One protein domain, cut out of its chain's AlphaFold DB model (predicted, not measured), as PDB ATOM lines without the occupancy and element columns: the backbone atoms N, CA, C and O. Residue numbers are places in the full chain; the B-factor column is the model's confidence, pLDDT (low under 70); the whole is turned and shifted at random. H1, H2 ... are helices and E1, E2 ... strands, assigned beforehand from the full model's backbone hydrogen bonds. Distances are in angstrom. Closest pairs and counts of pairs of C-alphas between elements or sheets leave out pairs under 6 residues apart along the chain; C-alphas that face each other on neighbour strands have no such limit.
ATOM      1  N   GLU A   3     -67.467 -16.301  76.059       93.31
ATOM      2  CA  GLU A   3     -68.820 -15.828  75.789       93.31
ATOM      3  C   GLU A   3     -69.766 -16.378  76.849       93.31
ATOM      4  O   GLU A   3     -69.634 -17.523  77.284       93.31
ATOM      5  N   ALA A   4     -70.722 -15.558  77.271       92.25
ATOM      6  CA  ALA A   4     -71.762 -15.964  78.198       92.25
ATOM      7  C   ALA A   4     -73.123 -15.638  77.591       92.25
ATOM      8  O   ALA A   4     -73.345 -14.529  77.101       92.25
ATOM      9  N   SER A   5     -74.040 -16.595  77.643       92.75
ATOM     10  CA  SER A   5     -75.428 -16.402  77.249       92.75
ATOM     11  C   SER A   5     -76.360 -16.949  78.318       92.75
ATOM     12  O   SER A   5     -76.019 -17.853  79.082       92.75
ATOM     13  N   MET A   6     -77.553 -16.373  78.392       89.44
ATOM     14  CA  MET A   6     -78.614 -16.848  79.265       89.44
ATOM     15  C   MET A   6     -79.861 -17.069  78.424       89.44
ATOM     16  O   MET A   6     -80.230 -16.226  77.608       89.44
ATOM     17  N   THR A   7     -80.514 -18.206  78.621       86.00
ATOM     18  CA  THR A   7     -81.767 -18.539  77.955       86.00
ATOM     19  C   THR A   7     -82.806 -18.918  78.992       86.00
ATOM     20  O   THR A   7     -82.537 -19.694  79.909       86.00
ATOM     21  N   GLN A   8     -84.005 -18.365  78.839       83.88
ATOM     22  CA  GLN A   8     -85.140 -18.664  79.695       83.88
ATOM     23  C   GLN A   8     -86.255 -19.306  78.864       83.88
ATOM     24  O   GLN A   8     -86.716 -18.723  77.886       83.88
ATOM     25  N   TYR A   9     -86.699 -20.495  79.276       76.81
ATOM     26  CA  TYR A   9     -87.840 -21.203  78.695       76.81
ATOM     27  C   TYR A   9     -88.858 -21.496  79.799       76.81
ATOM     28  O   TYR A   9     -88.667 -22.396  80.619       76.81
ATOM     29  N   GLY A  10     -89.935 -20.709  79.850       81.06
ATOM     30  CA  GLY A  10     -90.868 -20.737  80.981       81.06
ATOM     31  C   GLY A  10     -90.157 -20.367  82.289       81.06
ATOM     32  O   GLY A  10     -89.490 -19.333  82.367       81.06
ATOM     33  N   GLY A  11     -90.271 -21.221  83.311       77.62
ATOM     34  CA  GLY A  11     -89.524 -21.079  84.568       77.62
ATOM     35  C   GLY A  11     -88.064 -21.553  84.495       77.62
ATOM     36  O   GLY A  11     -87.268 -21.251  85.386       77.62
ATOM     37  N   LYS A  12     -87.682 -22.300  83.450       79.00
ATOM     38  CA  LYS A  12     -86.328 -22.848  83.327       79.00
ATOM     39  C   LYS A  12     -85.359 -21.752  82.899       79.00
ATOM     40  O   LYS A  12     -85.556 -21.129  81.857       79.00
ATOM     41  N   LYS A  13     -84.292 -21.563  83.670       84.44
ATOM     42  CA  LYS A  13     -83.176 -20.665  83.367       84.44
ATOM     43  C   LYS A  13     -81.939 -21.505  83.087       84.44
ATOM     44  O   LYS A  13     -81.579 -22.369  83.883       84.44
ATOM     45  N   MET A  14     -81.309 -21.250  81.948       87.25
ATOM     46  CA  MET A  14     -80.052 -21.874  81.559       87.25
ATOM     47  C   MET A  14     -79.025 -20.782  81.302       87.25
ATOM     48  O   MET A  14     -79.295 -19.852  80.544       87.25
ATOM     49  N   ALA A  15     -77.861 -20.891  81.925       90.00
ATOM     50  CA  ALA A  15     -76.698 -20.083  81.593       90.00
ATOM     51  C   ALA A  15     -75.705 -20.962  80.840       90.00
ATOM     52  O   ALA A  15     -75.451 -22.092  81.252       90.00
ATOM     53  N   ASN A  16     -75.148 -20.459  79.746       92.38
ATOM     54  CA  ASN A  16     -74.085 -21.131  79.021       92.38
ATOM     55  C   ASN A  16     -72.841 -20.244  78.991       92.38
ATOM     56  O   ASN A  16     -72.925 -19.064  78.654       92.38
ATOM     57  N   PHE A  17     -71.695 -20.831  79.318       93.31
ATOM     58  CA  PHE A  17     -70.384 -20.202  79.206       93.31
ATOM     59  C   PHE A  17     -69.565 -20.968  78.176       93.31
ATOM     60  O   PHE A  17     -69.302 -22.154  78.364       93.31
ATOM     61  N   THR A  18     -69.148 -20.298  77.108       94.81
ATOM     62  CA  THR A  18     -68.304 -20.886  76.068       94.81
ATOM     63  C   THR A  18     -66.905 -20.289  76.147       94.81
ATOM     64  O   THR A  18     -66.742 -19.070  76.122       94.81
ATOM     65  N   ILE A  19     -65.881 -21.137  76.237       94.62
ATOM     66  CA  ILE A  19     -64.471 -20.748  76.175       94.62
ATOM     67  C   ILE A  19     -63.874 -21.317  74.890       94.62
ATOM     68  O   ILE A  19     -63.766 -22.531  74.731       94.62
ATOM     69  N   THR A  20     -63.449 -20.434  73.995       94.00
ATOM     70  CA  THR A  20     -62.904 -20.795  72.681       94.00
ATOM     71  C   THR A  20     -61.402 -20.557  72.623       94.00
ATOM     72  O   THR A  20     -60.919 -19.476  72.990       94.00
ATOM     73  N   ASN A  21     -60.674 -21.546  72.105       92.50
ATOM     74  CA  ASN A  21     -59.245 -21.501  71.825       92.50
ATOM     75  C   ASN A  21     -58.939 -22.163  70.467       92.50
ATOM     76  O   ASN A  21     -58.926 -23.390  70.336       92.50
ATOM     77  N   GLY A  22     -58.707 -21.345  69.436       90.75
ATOM     78  CA  GLY A  22     -58.540 -21.822  68.064       90.75
ATOM     79  C   GLY A  22     -59.790 -22.553  67.571       90.75
ATOM     80  O   GLY A  22     -60.877 -21.991  67.574       90.75
ATOM     81  N   GLN A  23     -59.627 -23.811  67.159       92.62
ATOM     82  CA  GLN A  23     -60.733 -24.679  66.731       92.62
ATOM     83  C   GLN A  23     -61.450 -25.372  67.899       92.62
ATOM     84  O   GLN A  23     -62.425 -26.078  67.660       92.62
ATOM     85  N   LYS A  24     -60.948 -25.237  69.134       94.44
ATOM     86  CA  LYS A  24     -61.520 -25.893  70.312       94.44
ATOM     87  C   LYS A  24     -62.476 -24.965  71.040       94.44
ATOM     88  O   LYS A  24     -62.158 -23.798  71.262       94.44
ATOM     89  N   GLU A  25     -63.584 -25.522  71.496       95.62
ATOM     90  CA  GLU A  25     -64.588 -24.829  72.295       95.62
ATOM     91  C   GLU A  25     -64.975 -25.698  73.489       95.62
ATOM     92  O   GLU A  25     -65.207 -26.899  73.363       95.62
ATOM     93  N   LEU A  26     -65.037 -25.079  74.660       95.25
ATOM     94  CA  LEU A  26     -65.548 -25.663  75.889       95.25
ATOM     95  C   LEU A  26     -66.847 -24.944  76.246       95.25
ATOM     96  O   LEU A  26     -66.808 -23.749  76.509       95.25
ATOM     97  N   SER A  27     -67.971 -25.650  76.277       95.12
ATOM     98  CA  SER A  27     -69.273 -25.129  76.700       95.12
ATOM     99  C   SER A  27     -69.631 -25.689  78.074       95.12
ATOM    100  O   SER A  27     -69.608 -26.900  78.292       95.12
ATOM    101  N   LEU A  28     -69.951 -24.797  79.005       94.44
ATOM    102  CA  LEU A  28     -70.458 -25.097  80.337       94.44
ATOM    103  C   LEU A  28     -71.906 -24.624  80.413       94.44
ATOM    104  O   LEU A  28     -72.160 -23.421  80.452       94.44
ATOM    105  N   THR A  29     -72.845 -25.562  80.467       91.94
ATOM    106  CA  THR A  29     -74.271 -25.265  80.634       91.94
ATOM    107  C   THR A  29     -74.675 -25.479  82.081       91.94
ATOM    108  O   THR A  29     -74.455 -26.554  82.629       91.94
ATOM    109  N   VAL A  30     -75.292 -24.473  82.691       90.00
ATOM    110  CA  VAL A  30     -75.838 -24.505  84.047       90.00
ATOM    111  C   VAL A  30     -77.352 -24.357  83.964       90.00
ATOM    112  O   VAL A  30     -77.831 -23.408  83.347       90.00
ATOM    113  N   ASP A  31     -78.107 -25.261  84.588       86.38
ATOM    114  CA  ASP A  31     -79.568 -25.215  84.627       86.38
ATOM    115  C   ASP A  31     -80.140 -25.344  86.050       86.38
ATOM    116  O   ASP A  31     -79.543 -25.945  86.954       86.38
ATOM    117  N   ASN A  32     -81.315 -24.740  86.252       83.50
ATOM    118  CA  ASN A  32     -82.075 -24.778  87.504       83.50
ATOM    119  C   ASN A  32     -83.115 -25.917  87.556       83.50
ATOM    120  O   ASN A  32     -84.101 -25.822  88.284       83.50
ATOM    121  N   GLY A  33     -82.891 -27.010  86.821       70.12
ATOM    122  CA  GLY A  33     -83.687 -28.231  86.898       70.12
ATOM    123  C   GLY A  33     -84.967 -28.217  86.054       70.12
ATOM    124  O   GLY A  33     -85.262 -27.253  85.336       70.12
ATOM    125  N   PRO A  34     -85.735 -29.322  86.077       61.84
ATOM    126  CA  PRO A  34     -87.014 -29.401  85.384       61.84
ATOM    127  C   PRO A  34     -88.035 -28.447  86.027       61.84
ATOM    128  O   PRO A  34     -88.199 -28.420  87.240       61.84
ATOM    129  N   MET A  35     -88.737 -27.682  85.189       60.75
ATOM    130  CA  MET A  35     -89.885 -26.822  85.532       60.75
ATOM    131  C   MET A  35     -89.630 -25.528  86.316       60.75
ATOM    132  O   MET A  35     -90.583 -24.809  86.593       60.75
ATOM    133  N   GLY A  36     -88.381 -25.126  86.558       52.59
ATOM    134  CA  GLY A  36     -88.110 -23.750  86.991       52.59
ATOM    135  C   GLY A  36     -88.587 -23.377  88.393       52.59
ATOM    136  O   GLY A  36     -88.653 -22.195  88.712       52.59
ATOM    137  N   GLU A  37     -88.905 -24.371  89.218       57.59
ATOM    138  CA  GLU A  37     -89.368 -24.184  90.598       57.59
ATOM    139  C   GLU A  37     -88.210 -24.098  91.607       57.59
ATOM    140  O   GLU A  37     -88.429 -24.006  92.811       57.59
ATOM    141  N   SER A  38     -86.964 -24.136  91.128       60.09
ATOM    142  CA  SER A  38     -85.766 -24.058  91.960       60.09
ATOM    143  C   SER A  38     -85.052 -22.726  91.746       60.09
ATOM    144  O   SER A  38     -84.580 -22.428  90.644       60.09
ATOM    145  N   ASP A  39     -84.906 -21.962  92.831       63.50
ATOM    146  CA  ASP A  39     -83.986 -20.817  92.919       63.50
ATOM    147  C   ASP A  39     -82.514 -21.261  93.002       63.50
ATOM    148  O   ASP A  39     -81.594 -20.446  92.937       63.50
ATOM    149  N   LEU A  40     -82.281 -22.570  93.137       66.19
ATOM    150  CA  LEU A  40     -80.962 -23.177  93.247       66.19
ATOM    151  C   LEU A  40     -80.520 -23.792  91.916       66.19
ATOM    152  O   LEU A  40     -81.317 -24.386  91.182       66.19
ATOM    153  N   MET A  41     -79.216 -23.697  91.653       71.38
ATOM    154  CA  MET A  41     -78.541 -24.449  90.598       71.38
ATOM    155  C   MET A  41     -78.740 -25.950  90.831       71.38
ATOM    156  O   MET A  41     -78.405 -26.460  91.899       71.38
ATOM    157  N   GLN A  42     -79.255 -26.660  89.829       79.62
ATOM    158  CA  GLN A  42     -79.504 -28.103  89.914       79.62
ATOM    159  C   GLN A  42     -78.417 -28.909  89.219       79.62
ATOM    160  O   GLN A  42     -78.031 -29.988  89.671       79.62
ATOM    161  N   ARG A  43     -77.929 -28.398  88.091       84.62
ATOM    162  CA  ARG A  43     -77.021 -29.138  87.231       84.62
ATOM    163  C   ARG A  43     -76.103 -28.197  86.478       84.62
ATOM    164  O   ARG A  43     -76.526 -27.147  86.010       84.62
ATOM    165  N   ALA A  44     -74.854 -28.624  86.345       90.38
ATOM    166  CA  ALA A  44     -73.900 -28.041  85.427       90.38
ATOM    167  C   ALA A  44     -73.249 -29.166  84.611       90.38
ATOM    168  O   ALA A  44     -72.821 -30.172  85.185       90.38
ATOM    169  N   ASP A  45     -73.205 -29.002  83.292       93.31
ATOM    170  CA  ASP A  45     -72.667 -29.967  82.334       93.31
ATOM    171  C   ASP A  45     -71.609 -29.326  81.434       93.31
ATOM    172  O   ASP A  45     -71.703 -28.154  81.073       93.31
ATOM    173  N   ILE A  46     -70.636 -30.137  81.032       95.12
ATOM    174  CA  ILE A  46     -69.547 -29.785  80.129       95.12
ATOM    175  C   ILE A  46     -69.776 -30.431  78.760       95.12
ATOM    176  O   ILE A  46     -70.068 -31.626  78.666       95.12
ATOM    177  N   ARG A  47     -69.555 -29.655  77.698       95.44
ATOM    178  CA  ARG A  47     -69.412 -30.121  76.315       95.44
ATOM    179  C   ARG A  47     -68.123 -29.578  75.702       95.44
ATOM    180  O   ARG A  47     -67.769 -28.421  75.913       95.44
ATOM    181  N   CYS A  48     -67.438 -30.407  74.924       94.94
ATOM    182  CA  CYS A  48     -66.212 -30.051  74.215       94.94
ATOM    183  C   CYS A  48     -66.434 -30.173  72.708       94.94
ATOM    184  O   CYS A  48     -66.816 -31.243  72.238       94.94
ATOM    185  N   PHE A  49     -66.133 -29.124  71.945       94.94
ATOM    186  CA  PHE A  49     -66.248 -29.114  70.487       94.94
ATOM    187  C   PHE A  49     -64.905 -28.833  69.815       94.94
ATOM    188  O   PHE A  49     -64.089 -28.064  70.316       94.94
ATOM    189  N   SER A  50     -64.669 -29.451  68.659       94.62
ATOM    190  CA  SER A  50     -63.506 -29.183  67.811       94.62
ATOM    191  C   SER A  50     -63.956 -28.988  66.368       94.62
ATOM    192  O   SER A  50     -64.470 -29.925  65.759       94.62
ATOM    193  N   GLY A  51     -63.781 -27.785  65.817       92.88
ATOM    194  CA  GLY A  51     -64.251 -27.441  64.469       92.88
ATOM    195  C   GLY A  51     -65.761 -27.646  64.300       92.88
ATOM    196  O   GLY A  51     -66.205 -28.155  63.275       92.88
ATOM    197  N   GLY A  52     -66.541 -27.347  65.347       92.44
ATOM    198  CA  GLY A  52     -67.995 -27.536  65.383       92.44
ATOM    199  C   GLY A  52     -68.476 -28.971  65.649       92.44
ATOM    200  O   GLY A  52     -69.679 -29.191  65.770       92.44
ATOM    201  N   LYS A  53     -67.579 -29.959  65.768       94.25
ATOM    202  CA  LYS A  53     -67.942 -31.346  66.104       94.25
ATOM    203  C   LYS A  53     -67.877 -31.582  67.612       94.25
ATOM    204  O   LYS A  53     -66.846 -31.284  68.210       94.25
ATOM    205  N   ASP A  54     -68.920 -32.173  68.201       94.25
ATOM    206  CA  ASP A  54     -68.890 -32.640  69.596       94.25
ATOM    207  C   ASP A  54     -67.861 -33.776  69.744       94.25
ATOM    208  O   ASP A  54     -67.918 -34.793  69.050       94.25
ATOM    209  N   VAL A  55     -66.878 -33.559  70.615       94.69
ATOM    210  CA  VAL A  55     -65.794 -34.495  70.944       94.69
ATOM    211  C   VAL A  55     -65.750 -34.802  72.444       94.69
ATOM    212  O   VAL A  55     -64.745 -35.311  72.940       94.69
ATOM    213  N   THR A  56     -66.829 -34.513  73.177       95.25
ATOM    214  CA  THR A  56     -66.933 -34.709  74.633       95.25
ATOM    215  C   THR A  56     -66.599 -36.147  75.033       95.25
ATOM    216  O   THR A  56     -65.772 -36.354  75.922       95.25
ATOM    217  N   GLY A  57     -67.146 -37.138  74.320       94.25
ATOM    218  CA  GLY A  57     -66.872 -38.559  74.554       94.25
ATOM    219  C   GLY A  57     -65.383 -38.898  74.475       94.25
ATOM    220  O   GLY A  57     -64.822 -39.485  75.400       94.25
ATOM    221  N   SER A  58     -64.706 -38.420  73.429       93.12
ATOM    222  CA  SER A  58     -63.261 -38.608  73.225       93.12
ATOM    223  C   SER A  58     -62.410 -37.929  74.304       93.12
ATOM    224  O   SER A  58     -61.461 -38.522  74.820       93.12
ATOM    225  N   VAL A  59     -62.765 -36.703  74.707       93.62
ATOM    226  CA  VAL A  59     -62.034 -35.970  75.754       93.62
ATOM    227  C   VAL A  59     -62.162 -36.676  77.098       93.62
ATOM    228  O   VAL A  59     -61.171 -36.837  77.812       93.62
ATOM    229  N   PHE A  60     -63.367 -37.112  77.463       94.56
ATOM    230  CA  PHE A  60     -63.632 -37.648  78.794       94.56
ATOM    231  C   PHE A  60     -63.497 -39.168  78.907       94.56
ATOM    232  O   PHE A  60     -63.277 -39.636  80.022       94.56
ATOM    233  N   GLY A  61     -63.486 -39.904  77.794       92.00
ATOM    234  CA  GLY A  61     -63.518 -41.367  77.779       92.00
ATOM    235  C   GLY A  61     -64.911 -41.919  78.092       92.00
ATOM    236  O   GLY A  61     -65.023 -42.912  78.803       92.00
ATOM    237  N   VAL A  62     -65.958 -41.241  77.613       90.62
ATOM    238  CA  VAL A  62     -67.380 -41.577  77.834       90.62
ATOM    239  C   VAL A  62     -68.097 -41.769  76.493       90.62
ATOM    240  O   VAL A  62     -67.512 -41.489  75.445       90.62
ATOM    241  N   MET A  63     -69.344 -42.253  76.493       85.62
ATOM    242  CA  MET A  63     -70.108 -42.371  75.243       85.62
ATOM    243  C   MET A  63     -70.492 -40.979  74.714       85.62
ATOM    244  O   MET A  63     -70.693 -40.051  75.492       85.62
ATOM    245  N   ASP A  64     -70.636 -40.820  73.395       73.12
ATOM    246  CA  ASP A  64     -70.896 -39.510  72.761       73.12
ATOM    247  C   ASP A  64     -72.217 -38.846  73.219       73.12
ATOM    248  O   ASP A  64     -72.384 -37.626  73.143       73.12
ATOM    249  N   SER A  65     -73.158 -39.636  73.744       72.44
ATOM    250  CA  SER A  65     -74.414 -39.157  74.330       72.44
ATOM    251  C   SER A  65     -74.304 -38.727  75.793       72.44
ATOM    252  O   SER A  65     -75.210 -38.055  76.294       72.44
ATOM    253  N   ASP A  66     -73.231 -39.104  76.489       80.50
ATOM    254  CA  ASP A  66     -73.126 -38.917  77.929       80.50
ATOM    255  C   ASP A  66     -72.843 -37.458  78.265       80.50
ATOM    256  O   ASP A  66     -71.929 -36.812  77.750       80.50
ATOM    257  N   ALA A  67     -73.654 -36.923  79.167       81.12
ATOM    258  CA  ALA A  67     -73.421 -35.603  79.709       81.12
ATOM    259  C   ALA A  67     -72.380 -35.686  80.832       81.12
ATOM    260  O   ALA A  67     -72.544 -36.440  81.794       81.12
ATOM    261  N   VAL A  68     -71.326 -34.883  80.722       93.50
ATOM    262  CA  VAL A  68     -70.246 -34.827  81.708       93.50
ATOM    263  C   VAL A  68     -70.571 -33.747  82.729       93.50
ATOM    264  O   VAL A  68     -70.669 -32.577  82.376       93.50
ATOM    265  N   ARG A  69     -70.719 -34.118  84.003       93.00
ATOM    266  CA  ARG A  69     -70.981 -33.157  85.084       93.00
ATOM    267  C   ARG A  69     -69.801 -32.212  85.268       93.00
ATOM    268  O   ARG A  69     -68.656 -32.649  85.198       93.00
ATOM    269  N   ALA A  70     -70.077 -30.940  85.539       90.38
ATOM    270  CA  ALA A  70     -69.066 -29.913  85.779       90.38
ATOM    271  C   ALA A  70     -68.546 -29.930  87.225       90.38
ATOM    272  O   ALA A  70     -68.744 -29.000  88.004       90.38
ATOM    273  N   GLU A  71     -67.887 -31.021  87.590       92.12
ATOM    274  CA  GLU A  71     -67.164 -31.160  88.849       92.12
ATOM    275  C   GLU A  71     -65.728 -30.641  88.710       92.12
ATOM    276  O   GLU A  71     -65.218 -30.434  87.608       92.12
ATOM    277  N   VAL A  72     -65.033 -30.460  89.835       90.75
ATOM    278  CA  VAL A  72     -63.665 -29.912  89.850       90.75
ATOM    279  C   VAL A  72     -62.726 -30.696  88.922       90.75
ATOM    280  O   VAL A  72     -62.001 -30.100  88.125       90.75
ATOM    281  N   PHE A  73     -62.763 -32.031  88.969       93.38
ATOM    282  CA  PHE A  73     -61.871 -32.878  88.169       93.38
ATOM    283  C   PHE A  73     -62.194 -32.853  86.675       93.38
ATOM    284  O   PHE A  73     -61.284 -32.832  85.842       93.38
ATOM    285  N   THR A  74     -63.477 -32.840  86.314       94.31
ATOM    286  CA  THR A  74     -63.890 -32.803  84.910       94.31
ATOM    287  C   THR A  74     -63.630 -31.427  84.307       94.31
ATOM    288  O   THR A  74     -63.118 -31.354  83.192       94.31
ATOM    289  N   MET A  75     -63.843 -30.347  85.064       94.00
ATOM    290  CA  MET A  75     -63.464 -28.988  84.669       94.00
ATOM    291  C   MET A  75     -61.954 -28.857  84.457       94.00
ATOM    292  O   MET A  75     -61.529 -28.331  83.430       94.00
ATOM    293  N   ALA A  76     -61.130 -29.383  85.368       94.31
ATOM    294  CA  ALA A  76     -59.674 -29.369  85.209       94.31
ATOM    295  C   ALA A  76     -59.232 -30.112  83.936       94.31
ATOM    296  O   ALA A  76     -58.419 -29.604  83.163       94.31
ATOM    297  N   LYS A  77     -59.818 -31.286  83.669       94.69
ATOM    298  CA  LYS A  77     -59.550 -32.055  82.446       94.69
ATOM    299  C   LYS A  77     -59.971 -31.291  81.186       94.69
ATOM    300  O   LYS A  77     -59.208 -31.258  80.221       94.69
ATOM    301  N   ALA A  78     -61.137 -30.647  81.203       94.38
ATOM    302  CA  ALA A  78     -61.637 -29.848  80.087       94.38
ATOM    303  C   ALA A  78     -60.734 -28.640  79.801       94.38
ATOM    304  O   ALA A  78     -60.367 -28.401  78.653       94.38
ATOM    305  N   MET A  79     -60.323 -27.918  80.846       93.25
ATOM    306  CA  MET A  79     -59.418 -26.773  80.733       93.25
ATOM    307  C   MET A  79     -58.037 -27.188  80.222       93.25
ATOM    308  O   MET A  79     -57.503 -26.533  79.329       93.25
ATOM    309  N   ASN A  80     -57.489 -28.309  80.700       94.12
ATOM    310  CA  ASN A  80     -56.239 -28.861  80.173       94.12
ATOM    311  C   ASN A  80     -56.375 -29.220  78.686       94.12
ATOM    312  O   ASN A  80     -55.536 -28.840  77.873       94.12
ATOM    313  N   TRP A  81     -57.458 -29.898  78.294       93.88
ATOM    314  CA  TRP A  81     -57.721 -30.203  76.886       93.88
ATOM    315  C   TRP A  81     -57.830 -28.938  76.022       93.88
ATOM    316  O   TRP A  81     -57.261 -28.890  74.922       93.88
ATOM    317  N   LEU A  82     -58.508 -27.907  76.526       92.00
ATOM    318  CA  LEU A  82     -58.670 -26.621  75.854       92.00
ATOM    319  C   LEU A  82     -57.327 -25.896  75.681       92.00
ATOM    320  O   LEU A  82     -57.086 -25.301  74.632       92.00
ATOM    321  N   GLN A  83     -56.434 -25.986  76.669       88.31
ATOM    322  CA  GLN A  83     -55.082 -25.418  76.619       88.31
ATOM    323  C   GLN A  83     -54.145 -26.152  75.651       88.31
ATOM    324  O   GLN A  83     -53.222 -25.537  75.126       88.31
ATOM    325  N   LEU A  84     -54.382 -27.438  75.363       71.44
ATOM    326  CA  LEU A  84     -53.530 -28.267  74.490       71.44
ATOM    327  C   LEU A  84     -53.582 -27.879  72.993       71.44
ATOM    328  O   LEU A  84     -53.497 -28.738  72.116       71.44
ATOM    329  N   THR A  85     -53.796 -26.614  72.642       56.84
ATOM    330  CA  THR A  85     -53.584 -26.107  71.280       56.84
ATOM    331  C   THR A  85     -52.179 -25.524  71.202       56.84
ATOM    332  O   THR A  85     -51.981 -24.346  71.471       56.84
TER     333      THR A  85
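AT A GLANCE: This is residues 3 to 85 of the 91 residues of an uncharacterized protein of Euryarchaeota archaeon (UniProt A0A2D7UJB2). Picture one long, twisted sheet of four strands, with H2 packed over one face along E3 and the short H1 tucked beside edge strand E4. The strands lie along the long axis of the model; the turn from E1 to E2 and the long link from E3 to E4 lie at the end of the sheet away from the two helices. The sheet, in the order E1 E2 E3 E4 and antiparallel throughout, is a meander, each strand the antiparallel neighbour of the one before; with H2 on one face it makes two layers. The printed part has 83 residues with four named strands and then two named helices, E1 E2 E3 E4 H1 H2, of mixed class. It is compact, with a radius of gyration of the C-alphas of 13.3 A, yet elongated, spanning 40 by 23 by 21 A.

HOW THE PARTS SIT: Start at the inner strands E2, residues 12 to 21, and E3, residues 24 to 31, a hairpin with directions 164 degrees apart; look for N 17 and O 28, 2.9 A apart. On one side of E2 is edge strand E1, residues 3 to 9, its hairpin partner at 159 degrees, with N 5 and O 16 at 2.9 A. The other edge strand is E4, residues 43 to 50, the antiparallel neighbour of E3 and a hairpin with it, their directions 163 degrees apart, with N 27 and O 47 at 2.8 A. E1 and E4 are apart. H2, residues 72 to 83, is on the sheet at a height of 9.7 A, over E3 and along the strands, 11 degrees from E3 on the local plane; its closest C-alphas to E3 are those of Leu 82 and Lys 24, 6.3 A apart. H1, residues 56 to 60, is also on the sheet but only just over none of its strands, 2 of its 5 C-alphas falling on E4; the closest C-alphas are those of Thr 56 and Cys 48, 4.7 A apart. H1 and H2 touch, closest at the C-alphas of Val 59 and Trp 81, 7.3 A. In H1 and H2 every O i to N i+4 pair is within hydrogen-bond range.

IN THESE COORDINATES: Find C-alpha 3 at (-68.820, -15.828, 75.789); from there E1 runs 20.0 A to C-alpha 9. E2 is 29.5 A long, E3 23.0 A and E4 23.7 A. H2 runs 16.4 A, from C-alpha 72 at (-63.665, -29.912, 89.850) to C-alpha 83 at (-55.082, -25.418, 76.619).

THE WHOLE: The C-alphas of Glu 37 and Thr 85 are the two farthest apart, 40.7 A. The printed part has no cut. The links from E3 to E4 and from H1 to H2 are long, 11 residues each; in the second, residues 68 to 69 form a short antiparallel pairing with residues 45 to 46 of E4. Look for pLDDT under 70 at residues 34 to 40 and residue 85; the mean of the printed part is 86.8.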